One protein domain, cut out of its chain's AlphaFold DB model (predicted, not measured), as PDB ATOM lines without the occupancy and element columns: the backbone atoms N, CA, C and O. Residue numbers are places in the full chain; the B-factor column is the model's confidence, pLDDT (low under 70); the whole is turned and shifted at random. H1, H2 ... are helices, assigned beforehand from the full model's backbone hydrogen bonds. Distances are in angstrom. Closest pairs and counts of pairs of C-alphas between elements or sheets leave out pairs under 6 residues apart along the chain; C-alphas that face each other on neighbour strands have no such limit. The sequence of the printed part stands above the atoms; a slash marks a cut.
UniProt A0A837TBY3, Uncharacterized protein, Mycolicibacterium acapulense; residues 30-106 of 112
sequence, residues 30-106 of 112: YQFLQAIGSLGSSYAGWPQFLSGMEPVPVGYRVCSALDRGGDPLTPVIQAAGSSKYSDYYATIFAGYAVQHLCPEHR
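This is residues 30 to 106 of the 112 residues of an uncharacterized protein of Mycolicibacterium acapulense (UniProt A0A837TBY3). The longest helix, H5, crosses the helical hairpin of H3 and H4, with H1 beside H5 and short H2 at one end of H4. The printed part has 77 residues with five named helices, H1 to H5 in order, and no named strand: all helix. It is compact, radius of gyration of the C-alphas 11.3 A, spanning 31 by 23 by 18 A.

H5, residues 86 to 100, measures 21.1 A from first to last C-alpha, ending at (-133.526, -63.899, 520.873). H3 is residues 55 to 67, 18.5 A; H4 74 to 80; H2 47 to 51; H1 30 to 37, beginning at C-alpha (-136.164, -63.983, 529.556).

Residues 93 to 98 of H5 touch residues 59 to 63 of H3, about perpendicular at 83 degrees; the closest C-alphas, Gly 59 and Ala 97, are 4.9 A apart. H1 touches H5 at a shallow tilt of 21 degrees, opposite ways, closest C-alphas Phe 32 and His 100, 5.7 A. H2 and H5 are apart. In each helix every O i to N i+4 pair is within hydrogen-bond range.

The farthest C-alphas, Ser 41 and Arg 68, are 32.2 A apart. The printed part has no cut, no link is long, and no printed residue is under 70 in pLDDT.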
ATOM      1  N   TYR A  30    -136.411 -62.920 528.590       92.88
ATOM      2  CA  TYR A  30    -136.164 -63.983 529.556       92.88
ATOM      3  C   TYR A  30    -135.287 -65.105 528.983       92.88
ATOM      4  O   TYR A  30    -134.362 -65.564 529.659       92.88
ATOM      5  N   GLN A  31    -135.531 -65.535 527.741       93.19
ATOM      6  CA  GLN A  31    -134.693 -66.539 527.073       93.19
ATOM      7  C   GLN A  31    -133.266 -66.028 526.859       93.19
ATOM      8  O   GLN A  31    -132.304 -66.743 527.144       93.19
ATOM      9  N   PHE A  32    -133.123 -64.768 526.448       93.56
ATOM     10  CA  PHE A  32    -131.831 -64.105 526.335       93.56
ATOM     11  C   PHE A  32    -131.075 -64.091 527.674       93.56
ATOM     12  O   PHE A  32    -129.913 -64.499 527.731       93.56
ATOM     13  N   LEU A  33    -131.739 -63.689 528.764       92.19
ATOM     14  CA  LEU A  33    -131.168 -63.679 530.114       92.19
ATOM     15  C   LEU A  33    -130.742 -65.077 530.582       92.19
ATOM     16  O   LEU A  33    -129.674 -65.226 531.181       92.19
ATOM     17  N   GLN A  34    -131.541 -66.108 530.303       92.69
ATOM     18  CA  GLN A  34    -131.164 -67.490 530.611       92.69
ATOM     19  C   GLN A  34    -129.926 -67.935 529.831       92.69
ATOM     20  O   GLN A  34    -129.015 -68.530 530.414       92.69
ATOM     21  N   ALA A  35    -129.869 -67.623 528.536       90.38
ATOM     22  CA  ALA A  35    -128.764 -68.013 527.675       90.38
ATOM     23  C   ALA A  35    -127.436 -67.405 528.153       90.38
ATOM     24  O   ALA A  35    -126.470 -68.135 528.388       90.38
ATOM     25  N   ILE A  36    -127.397 -66.096 528.418       88.25
ATOM     26  CA  ILE A  36    -126.190 -65.441 528.947       88.25
ATOM     27  C   ILE A  36    -125.872 -65.880 530.384       88.25
ATOM     28  O   ILE A  36    -124.702 -66.012 530.743       88.25
ATOM     29  N   GLY A  37    -126.894 -66.150 531.203       84.50
ATOM     30  CA  GLY A  37    -126.728 -66.608 532.582       84.50
ATOM     31  C   GLY A  37    -126.038 -67.970 532.668       84.50
ATOM     32  O   GLY A  37    -125.209 -68.185 533.553       84.50
ATOM     33  N   SER A  38    -126.298 -68.861 531.703       82.75
ATOM     34  CA  SER A  38    -125.648 -70.179 531.607       82.75
ATOM     35  C   SER A  38    -124.121 -70.104 531.462       82.75
ATOM     36  O   SER A  38    -123.406 -71.041 531.811       82.75
ATOM     37  N   LEU A  39    -123.607 -68.958 531.010       78.00
ATOM     38  CA  LEU A  39    -122.191 -68.719 530.767       78.00
ATOM     39  C   LEU A  39    -121.473 -68.019 531.926       78.00
ATOM     40  O   LEU A  39    -120.299 -67.685 531.778       78.00
ATOM     41  N   GLY A  40    -122.126 -67.784 533.068       72.06
ATOM     42  CA  GLY A  40    -121.622 -66.905 534.133       72.06
ATOM     43  C   GLY A  40    -120.163 -67.139 534.566       72.06
ATOM     44  O   GLY A  40    -119.425 -66.177 534.767       72.06
ATOM     45  N   SER A  41    -119.694 -68.391 534.635       75.06
ATOM     46  CA  SER A  41    -118.288 -68.703 534.951       75.06
ATOM     47  C   SER A  41    -117.314 -68.341 533.824       75.06
ATOM     48  O   SER A  41    -116.179 -67.947 534.092       75.06
ATOM     49  N   SER A  42    -117.758 -68.410 532.569       75.62
ATOM     50  CA  SER A  42    -116.975 -68.015 531.393       75.62
ATOM     51  C   SER A  42    -116.683 -66.516 531.391       75.62
ATOM     52  O   SER A  42    -115.625 -66.115 530.920       75.62
ATOM     53  N   TYR A  43    -117.565 -65.700 531.974       76.56
ATOM     54  CA  TYR A  43    -117.398 -64.247 532.091       76.56
ATOM     55  C   TYR A  43    -116.648 -63.803 533.360       76.56
ATOM     56  O   TYR A  43    -116.445 -62.607 533.560       76.56
ATOM     57  N   ALA A  44    -116.162 -64.727 534.202       75.38
ATOM     58  CA  ALA A  44    -115.438 -64.397 535.438       75.38
ATOM     59  C   ALA A  44    -114.177 -63.538 535.212       75.38
ATOM     60  O   ALA A  44    -113.801 -62.744 536.072       75.38
ATOM     61  N   GLY A  45    -113.544 -63.651 534.039       72.75
ATOM     62  CA  GLY A  45    -112.409 -62.815 533.627       72.75
ATOM     63  C   GLY A  45    -112.784 -61.397 533.176       72.75
ATOM     64  O   GLY A  45    -111.893 -60.620 532.830       72.75
ATOM     65  N   TRP A  46    -114.073 -61.045 533.172       76.50
ATOM     66  CA  TRP A  46    -114.592 -59.752 532.729       76.50
ATOM     67  C   TRP A  46    -115.488 -59.118 533.814       76.50
ATOM     68  O   TRP A  46    -116.704 -59.061 533.672       76.50
ATOM     69  N   PRO A  47    -114.917 -58.619 534.930       71.69
ATOM     70  CA  PRO A  47    -115.687 -58.259 536.131       71.69
ATOM     71  C   PRO A  47    -116.779 -57.208 535.898       71.69
ATOM     72  O   PRO A  47    -117.849 -57.267 536.498       71.69
ATOM     73  N   GLN A  48    -116.515 -56.256 535.005       74.25
ATOM     74  CA  GLN A  48    -117.443 -55.191 534.622       74.25
ATOM     75  C   GLN A  48    -118.699 -55.737 533.920       74.25
ATOM     76  O   GLN A  48    -119.792 -55.226 534.148       74.25
ATOM     77  N   PHE A  49    -118.578 -56.831 533.157       77.62
ATOM     78  CA  PHE A  49    -119.726 -57.548 532.598       77.62
ATOM     79  C   PHE A  49    -120.644 -58.093 533.701       77.62
ATOM     80  O   PHE A  49    -121.861 -58.008 533.597       77.62
ATOM     81  N   LEU A  50    -120.060 -58.607 534.788       72.44
ATOM     82  CA  LEU A  50    -120.797 -59.231 535.891       72.44
ATOM     83  C   LEU A  50    -121.405 -58.236 536.888       72.44
ATOM     84  O   LEU A  50    -122.277 -58.617 537.662       72.44
ATOM     85  N   SER A  51    -120.915 -56.995 536.931       74.94
ATOM     86  CA  SER A  51    -121.232 -56.055 538.018       74.94
ATOM     87  C   SER A  51    -121.682 -54.663 537.575       74.94
ATOM     88  O   SER A  51    -122.196 -53.918 538.405       74.94
ATOM     89  N   GLY A  52    -121.515 -54.302 536.300       71.94
ATOM     90  CA  GLY A  52    -121.799 -52.951 535.797       71.94
ATOM     91  C   GLY A  52    -122.688 -52.894 534.557       71.94
ATOM     92  O   GLY A  52    -123.065 -51.803 534.135       71.94
ATOM     93  N   MET A  53    -123.032 -54.042 533.970       84.12
ATOM     94  CA  MET A  53    -123.817 -54.116 532.744       84.12
ATOM     95  C   MET A  53    -125.249 -54.575 533.028       84.12
ATOM     96  O   MET A  53    -125.458 -55.626 533.625       84.12
ATOM     97  N   GLU A  54    -126.233 -53.837 532.512       89.81
ATOM     98  CA  GLU A  54    -127.603 -54.339 532.397       89.81
ATOM     99  C   GLU A  54    -127.760 -55.050 531.039       89.81
ATOM    100  O   GLU A  54    -127.683 -54.396 529.990       89.81
ATOM    101  N   PRO A  55    -127.918 -56.385 531.013       90.44
ATOM    102  CA  PRO A  55    -127.772 -57.160 529.785       90.44
ATOM    103  C   PRO A  55    -128.875 -56.888 528.760       90.44
ATOM    104  O   PRO A  55    -128.567 -56.755 527.580       90.44
ATOM    105  N   VAL A  56    -130.141 -56.766 529.170       93.62
ATOM    106  CA  VAL A  56    -131.262 -56.555 528.231       93.62
ATOM    107  C   VAL A  56    -131.113 -55.234 527.456       93.62
ATOM    108  O   VAL A  56    -131.081 -55.276 526.224       93.62
ATOM    109  N   PRO A  57    -130.891 -54.068 528.102       94.50
ATOM    110  CA  PRO A  57    -130.625 -52.826 527.374       94.50
ATOM    111  C   PRO A  57    -129.403 -52.887 526.454       94.50
ATOM    112  O   PRO A  57    -129.381 -52.250 525.401       94.50
ATOM    113  N   VAL A  58    -128.352 -53.621 526.834       94.62
ATOM    114  CA  VAL A  58    -127.184 -53.805 525.959       94.62
ATOM    115  C   VAL A  58    -127.528 -54.687 524.766       94.62
ATOM    116  O   VAL A  58    -127.152 -54.328 523.654       94.62
ATOM    117  N   GLY A  59    -128.289 -55.765 524.956       94.44
ATOM    118  CA  GLY A  59    -128.803 -56.603 523.873       94.44
ATOM    119  C   GLY A  59    -129.612 -55.796 522.856       94.44
ATOM    120  O   GLY A  59    -129.352 -55.877 521.658       94.44
ATOM    121  N   TYR A  60    -130.486 -54.896 523.309       95.69
ATOM    122  CA  TYR A  60    -131.186 -53.983 522.399       95.69
ATOM    123  C   TYR A  60    -130.260 -53.006 521.671       95.69
ATOM    124  O   TYR A  60    -130.492 -52.682 520.505       95.69
ATOM    125  N   ARG A  61    -129.181 -52.543 522.314       96.50
ATOM    126  CA  ARG A  61    -128.169 -51.716 521.639       96.50
ATOM    127  C   ARG A  61    -127.398 -52.493 520.571       96.50
ATOM    128  O   ARG A  61    -127.048 -51.883 519.567       96.50
ATOM    129  N   VAL A  62    -127.176 -53.798 520.751       95.69
ATOM    130  CA  VAL A  62    -126.631 -54.682 519.703       95.69
ATOM    131  C   VAL A  62    -127.561 -54.685 518.490       95.69
ATOM    132  O   VAL A  62    -127.124 -54.368 517.387       95.69
ATOM    133  N   CYS A  63    -128.850 -54.957 518.703       95.00
ATOM    134  CA  CYS A  63    -129.849 -54.957 517.633       95.00
ATOM    135  C   CYS A  63    -129.922 -53.599 516.920       95.00
ATOM    136  O   CYS A  63    -129.831 -53.528 515.699       95.00
ATOM    137  N   SER A  64    -129.934 -52.498 517.678       95.56
ATOM    138  CA  SER A  64    -129.952 -51.149 517.100       95.56
ATOM    139  C   SER A  64    -128.675 -50.794 516.328       95.56
ATOM    140  O   SER A  64    -128.730 -50.005 515.382       95.56
ATOM    141  N   ALA A  65    -127.517 -51.338 516.713       96.00
ATOM    142  CA  ALA A  65    -126.291 -51.181 515.937       96.00
ATOM    143  C   ALA A  65    -126.414 -51.894 514.584       96.00
ATOM    144  O   ALA A  65    -126.074 -51.303 513.559       96.00
ATOM    145  N   LEU A  66    -126.974 -53.106 514.571       94.44
ATOM    146  CA  LEU A  66    -127.212 -53.890 513.357       94.44
ATOM    147  C   LEU A  66    -128.240 -53.236 512.427       94.44
ATOM    148  O   LEU A  66    -127.979 -53.123 511.231       94.44
ATOM    149  N   ASP A  67    -129.329 -52.682 512.968       94.06
ATOM    150  CA  ASP A  67    -130.321 -51.911 512.199       94.06
ATOM    151  C   ASP A  67    -129.698 -50.742 511.422       94.06
ATOM    152  O   ASP A  67    -130.199 -50.323 510.379       94.06
ATOM    153  N   ARG A  68    -128.591 -50.193 511.935       94.81
ATOM    154  CA  ARG A  68    -127.852 -49.070 511.338       94.81
ATOM    155  C   ARG A  68    -126.680 -49.519 510.461       94.81
ATOM    156  O   ARG A  68    -125.939 -48.665 509.980       94.81
ATOM    157  N   GLY A  69    -126.482 -50.826 510.278       93.44
ATOM    158  CA  GLY A  69    -125.329 -51.396 509.575       93.44
ATOM    159  C   GLY A  69    -123.997 -51.201 510.310       93.44
ATOM    160  O   GLY A  69    -122.947 -51.154 509.672       93.44
ATOM    161  N   GLY A  70    -124.039 -51.014 511.630       94.50
ATOM    162  CA  GLY A  70    -122.873 -50.815 512.487       94.50
ATOM    163  C   GLY A  70    -122.307 -52.113 513.064       94.50
ATOM    164  O   GLY A  70    -122.796 -53.209 512.799       94.50
ATOM    165  N   ASP A  71    -121.267 -51.968 513.887       95.19
ATOM    166  CA  ASP A  71    -120.641 -53.087 514.588       95.19
ATOM    167  C   ASP A  71    -121.462 -53.507 515.832       95.19
ATOM    168  O   ASP A  71    -121.613 -52.702 516.761       95.19
ATOM    169  N   PRO A  72    -121.963 -54.757 515.894       94.62
ATOM    170  CA  PRO A  72    -122.719 -55.264 517.038       94.62
ATOM    171  C   PRO A  72    -121.892 -55.422 518.323       94.62
ATOM    172  O   PRO A  72    -122.476 -55.488 519.405       94.62
ATOM    173  N   LEU A  73    -120.557 -55.481 518.256       94.81
ATOM    174  CA  LEU A  73    -119.703 -55.704 519.432       94.81
ATOM    175  C   LEU A  73    -119.485 -54.412 520.227       94.81
ATOM    176  O   LEU A  73    -119.433 -54.435 521.460       94.81
ATOM    177  N   THR A  74    -119.403 -53.279 519.527       95.50
ATOM    178  CA  THR A  74    -119.214 -51.939 520.097       95.50
ATOM    179  C   THR A  74    -120.073 -51.655 521.344       95.50
ATOM    180  O   THR A  74    -119.493 -51.301 522.374       95.50
ATOM    181  N   PRO A  75    -121.415 -51.813 521.341       93.94
ATOM    182  CA  PRO A  75    -122.233 -51.531 522.527       93.94
ATOM    183  C   PRO A  75    -121.930 -52.452 523.717       93.94
ATOM    184  O   PRO A  75    -122.061 -52.025 524.865       93.94
ATOM    185  N   VAL A  76    -121.499 -53.693 523.466       93.25
ATOM    186  CA  VAL A  76    -121.131 -54.645 524.523       93.25
ATOM    187  C   VAL A  76    -119.812 -54.232 525.164       93.25
ATOM    188  O   VAL A  76    -119.718 -54.129 526.387       93.25
ATOM    189  N   ILE A  77    -118.805 -53.926 524.344       92.75
ATOM    190  CA  ILE A  77    -117.479 -53.500 524.807       92.75
ATOM    191  C   ILE A  77    -117.567 -52.157 525.538       92.75
ATOM    192  O   ILE A  77    -116.909 -51.973 526.557       92.75
ATOM    193  N   GLN A  78    -118.404 -51.228 525.074       92.44
ATOM    194  CA  GLN A  78    -118.623 -49.954 525.764       92.44
ATOM    195  C   GLN A  78    -119.255 -50.138 527.147       92.44
ATOM    196  O   GLN A  78    -118.892 -49.424 528.077       92.44
ATOM    197  N   ALA A  79    -120.185 -51.086 527.293       90.44
ATOM    198  CA  ALA A  79    -120.884 -51.307 528.553       90.44
ATOM    199  C   ALA A  79    -120.091 -52.173 529.550       90.44
ATOM    200  O   ALA A  79    -120.151 -51.910 530.746       90.44
ATOM    201  N   ALA A  80    -119.335 -53.175 529.090       87.38
ATOM    202  CA  ALA A  80    -118.524 -54.036 529.959       87.38
ATOM    203  C   ALA A  80    -117.037 -53.639 530.014       87.38
ATOM    204  O   ALA A  80    -116.265 -54.235 530.757       87.38
ATOM    205  N   GLY A  81    -116.591 -52.644 529.251       86.25
ATOM    206  CA  GLY A  81    -115.188 -52.236 529.198       86.25
ATOM    207  C   GLY A  81    -114.258 -53.266 528.544       86.25
ATOM    208  O   GLY A  81    -114.646 -54.371 528.174       86.25
ATOM    209  N   SER A  82    -112.984 -52.907 528.394       83.38
ATOM    210  CA  SER A  82    -111.979 -53.763 527.751       83.38
ATOM    211  C   SER A  82    -111.388 -54.821 528.694       83.38
ATOM    212  O   SER A  82    -111.119 -54.551 529.864       83.38
ATOM    213  N   SER A  83    -111.089 -56.000 528.157       82.88
ATOM    214  CA  SER A  83    -110.424 -57.143 528.780       82.88
ATOM    215  C   SER A  83    -109.599 -57.886 527.720       82.88
ATOM    216  O   SER A  83    -109.728 -57.635 526.522       82.88
ATOM    217  N   LYS A  84    -108.763 -58.843 528.145       82.31
ATOM    218  CA  LYS A  84    -107.933 -59.668 527.246       82.31
ATOM    219  C   LYS A  84    -108.745 -60.422 526.176       82.31
ATOM    220  O   LYS A  84    -108.189 -60.769 525.140       82.31
ATOM    221  N   TYR A  85    -110.031 -60.674 526.425       85.94
ATOM    222  CA  TYR A  85    -110.914 -61.454 525.549       85.94
ATOM    223  C   TYR A  85    -112.258 -60.753 525.297       85.94
ATOM    224  O   TYR A  85    -113.262 -61.424 525.059       85.94
ATOM    225  N   SER A  86    -112.296 -59.415 525.365       87.94
ATOM    226  CA  SER A  86    -113.531 -58.642 525.167       87.94
ATOM    227  C   SER A  86    -114.254 -59.000 523.881       87.94
ATOM    228  O   SER A  86    -115.446 -59.253 523.942       87.94
ATOM    229  N   ASP A  87    -113.555 -59.095 522.752       90.88
ATOM    230  CA  ASP A  87    -114.192 -59.365 521.458       90.88
ATOM    231  C   ASP A  87    -114.816 -60.761 521.408       90.88
ATOM    232  O   ASP A  87    -115.922 -60.929 520.901       90.88
ATOM    233  N   TYR A  88    -114.144 -61.761 521.987       89.06
ATOM    234  CA  TYR A  88    -114.658 -63.131 522.065       89.06
ATOM    235  C   TYR A  88    -115.963 -63.181 522.864       89.06
ATOM    236  O   TYR A  88    -116.983 -63.679 522.389       89.06
ATOM    237  N   TYR A  89    -115.956 -62.600 524.061       88.38
ATOM    238  CA  TYR A  89    -117.129 -62.561 524.925       88.38
ATOM    239  C   TYR A  89    -118.232 -61.641 524.384       88.38
ATOM    240  O   TYR A  89    -119.411 -61.965 524.496       88.38
ATOM    241  N   ALA A  90    -117.867 -60.525 523.747       91.94
ATOM    242  CA  ALA A  90    -118.802 -59.626 523.083       91.94
ATOM    243  C   ALA A  90    -119.482 -60.300 521.890       91.94
ATOM    244  O   ALA A  90    -120.681 -60.120 521.706       91.94
ATOM    245  N   THR A  91    -118.750 -61.116 521.128       93.44
ATOM    246  CA  THR A  91    -119.308 -61.917 520.029       93.44
ATOM    247  C   THR A  91    -120.351 -62.899 520.554       93.44
ATOM    248  O   THR A  91    -121.453 -62.956 520.018       93.44
ATOM    249  N   ILE A  92    -120.048 -63.624 521.638       91.44
ATOM    250  CA  ILE A  92    -121.000 -64.571 522.241       91.44
ATOM    251  C   ILE A  92    -122.254 -63.847 522.739       91.44
ATOM    252  O   ILE A  92    -123.376 -64.249 522.436       91.44
ATOM    253  N   PHE A  93    -122.081 -62.747 523.473       93.12
ATOM    254  CA  PHE A  93    -123.200 -61.938 523.947       93.12
ATOM    255  C   PHE A  93    -124.067 -61.422 522.791       93.12
ATOM    256  O   PHE A  93    -125.291 -61.561 522.817       93.12
ATOM    257  N   ALA A  94    -123.435 -60.842 521.768       94.75
ATOM    258  CA  ALA A  94    -124.124 -60.290 520.612       94.75
ATOM    259  C   ALA A  94    -124.862 -61.378 519.820       94.75
ATOM    260  O   ALA A  94    -125.966 -61.132 519.344       94.75
ATOM    261  N   GLY A  95    -124.314 -62.592 519.730       93.75
ATOM    262  CA  GLY A  95    -124.994 -63.709 519.080       93.75
ATOM    263  C   GLY A  95    -126.264 -64.150 519.813       93.75
ATOM    264  O   GLY A  95    -127.281 -64.364 519.156       93.75
ATOM    265  N   TYR A  96    -126.272 -64.194 521.152       93.94
ATOM    266  CA  TYR A  96    -127.514 -64.442 521.900       93.94
ATOM    267  C   TYR A  96    -128.517 -63.295 521.773       93.94
ATOM    268  O   TYR A  96    -129.711 -63.551 521.621       93.94
ATOM    269  N   ALA A  97    -128.053 -62.041 521.781       94.12
ATOM    270  CA  ALA A  97    -128.925 -60.894 521.537       94.12
ATOM    271  C   ALA A  97    -129.598 -61.001 520.157       94.12
ATOM    272  O   ALA A  97    -130.811 -60.870 520.053       94.12
ATOM    273  N   VAL A  98    -128.845 -61.349 519.114       94.06
ATOM    274  CA  VAL A  98    -129.384 -61.594 517.769       94.06
ATOM    275  C   VAL A  98    -130.337 -62.790 517.732       94.06
ATOM    276  O   VAL A  98    -131.372 -62.746 517.071       94.06
ATOM    277  N   GLN A  99    -130.022 -63.881 518.428       92.56
ATOM    278  CA  GLN A  99    -130.843 -65.090 518.393       92.56
ATOM    279  C   GLN A  99    -132.245 -64.870 518.983       92.56
ATOM    280  O   GLN A  99    -133.212 -65.420 518.435       92.56
ATOM    281  N   HIS A 100    -132.324 -64.085 520.062       92.94
ATOM    282  CA  HIS A 100    -133.526 -63.899 520.873       92.94
ATOM    283  C   HIS A 100    -134.216 -62.546 520.660       92.94
ATOM    284  O   HIS A 100    -135.432 -62.515 520.543       92.94
ATOM    285  N   LEU A 101    -133.471 -61.440 520.589       93.25
ATOM    286  CA  LEU A 101    -134.039 -60.084 520.602       93.25
ATOM    287  C   LEU A 101    -134.225 -59.473 519.206       93.25
ATOM    288  O   LEU A 101    -135.086 -58.617 519.036       93.25
ATOM    289  N   CYS A 102    -133.421 -59.881 518.222       93.25
ATOM    290  CA  CYS A 102    -133.515 -59.387 516.843       93.25
ATOM    291  C   CYS A 102    -133.221 -60.491 515.812       93.25
ATOM    292  O   CYS A 102    -132.184 -60.483 515.134       93.25
ATOM    293  N   PRO A 103    -134.121 -61.488 515.699       90.38
ATOM    294  CA  PRO A 103    -133.924 -62.667 514.860       90.38
ATOM    295  C   PRO A 103    -133.795 -62.367 513.359       90.38
ATOM    296  O   PRO A 103    -133.294 -63.207 512.609       90.38
ATOM    297  N   GLU A 104    -134.220 -61.190 512.906       89.12
ATOM    298  CA  GLU A 104    -134.000 -60.669 511.557       89.12
ATOM    299  C   GLU A 104    -132.515 -60.497 511.213       89.12
ATOM    300  O   GLU A 104    -132.152 -60.597 510.042       89.12
ATOM    301  N   HIS A 105    -131.650 -60.333 512.219       91.25
ATOM    302  CA  HIS A 105    -130.201 -60.199 512.050       91.25
ATOM    303  C   HIS A 105    -129.438 -61.515 512.245       91.25
ATOM    304  O   HIS A 105    -128.211 -61.515 512.378       91.25
ATOM    305  N   ARG A 106    -130.124 -62.666 512.279       87.56
ATOM    306  CA  ARG A 106    -129.469 -63.981 512.417       87.56
ATOM    307  C   ARG A 106    -128.387 -64.173 511.353       87.56
ATOM    308  O   ARG A 106    -128.640 -64.057 510.160       87.56
TER     309      ARG A 106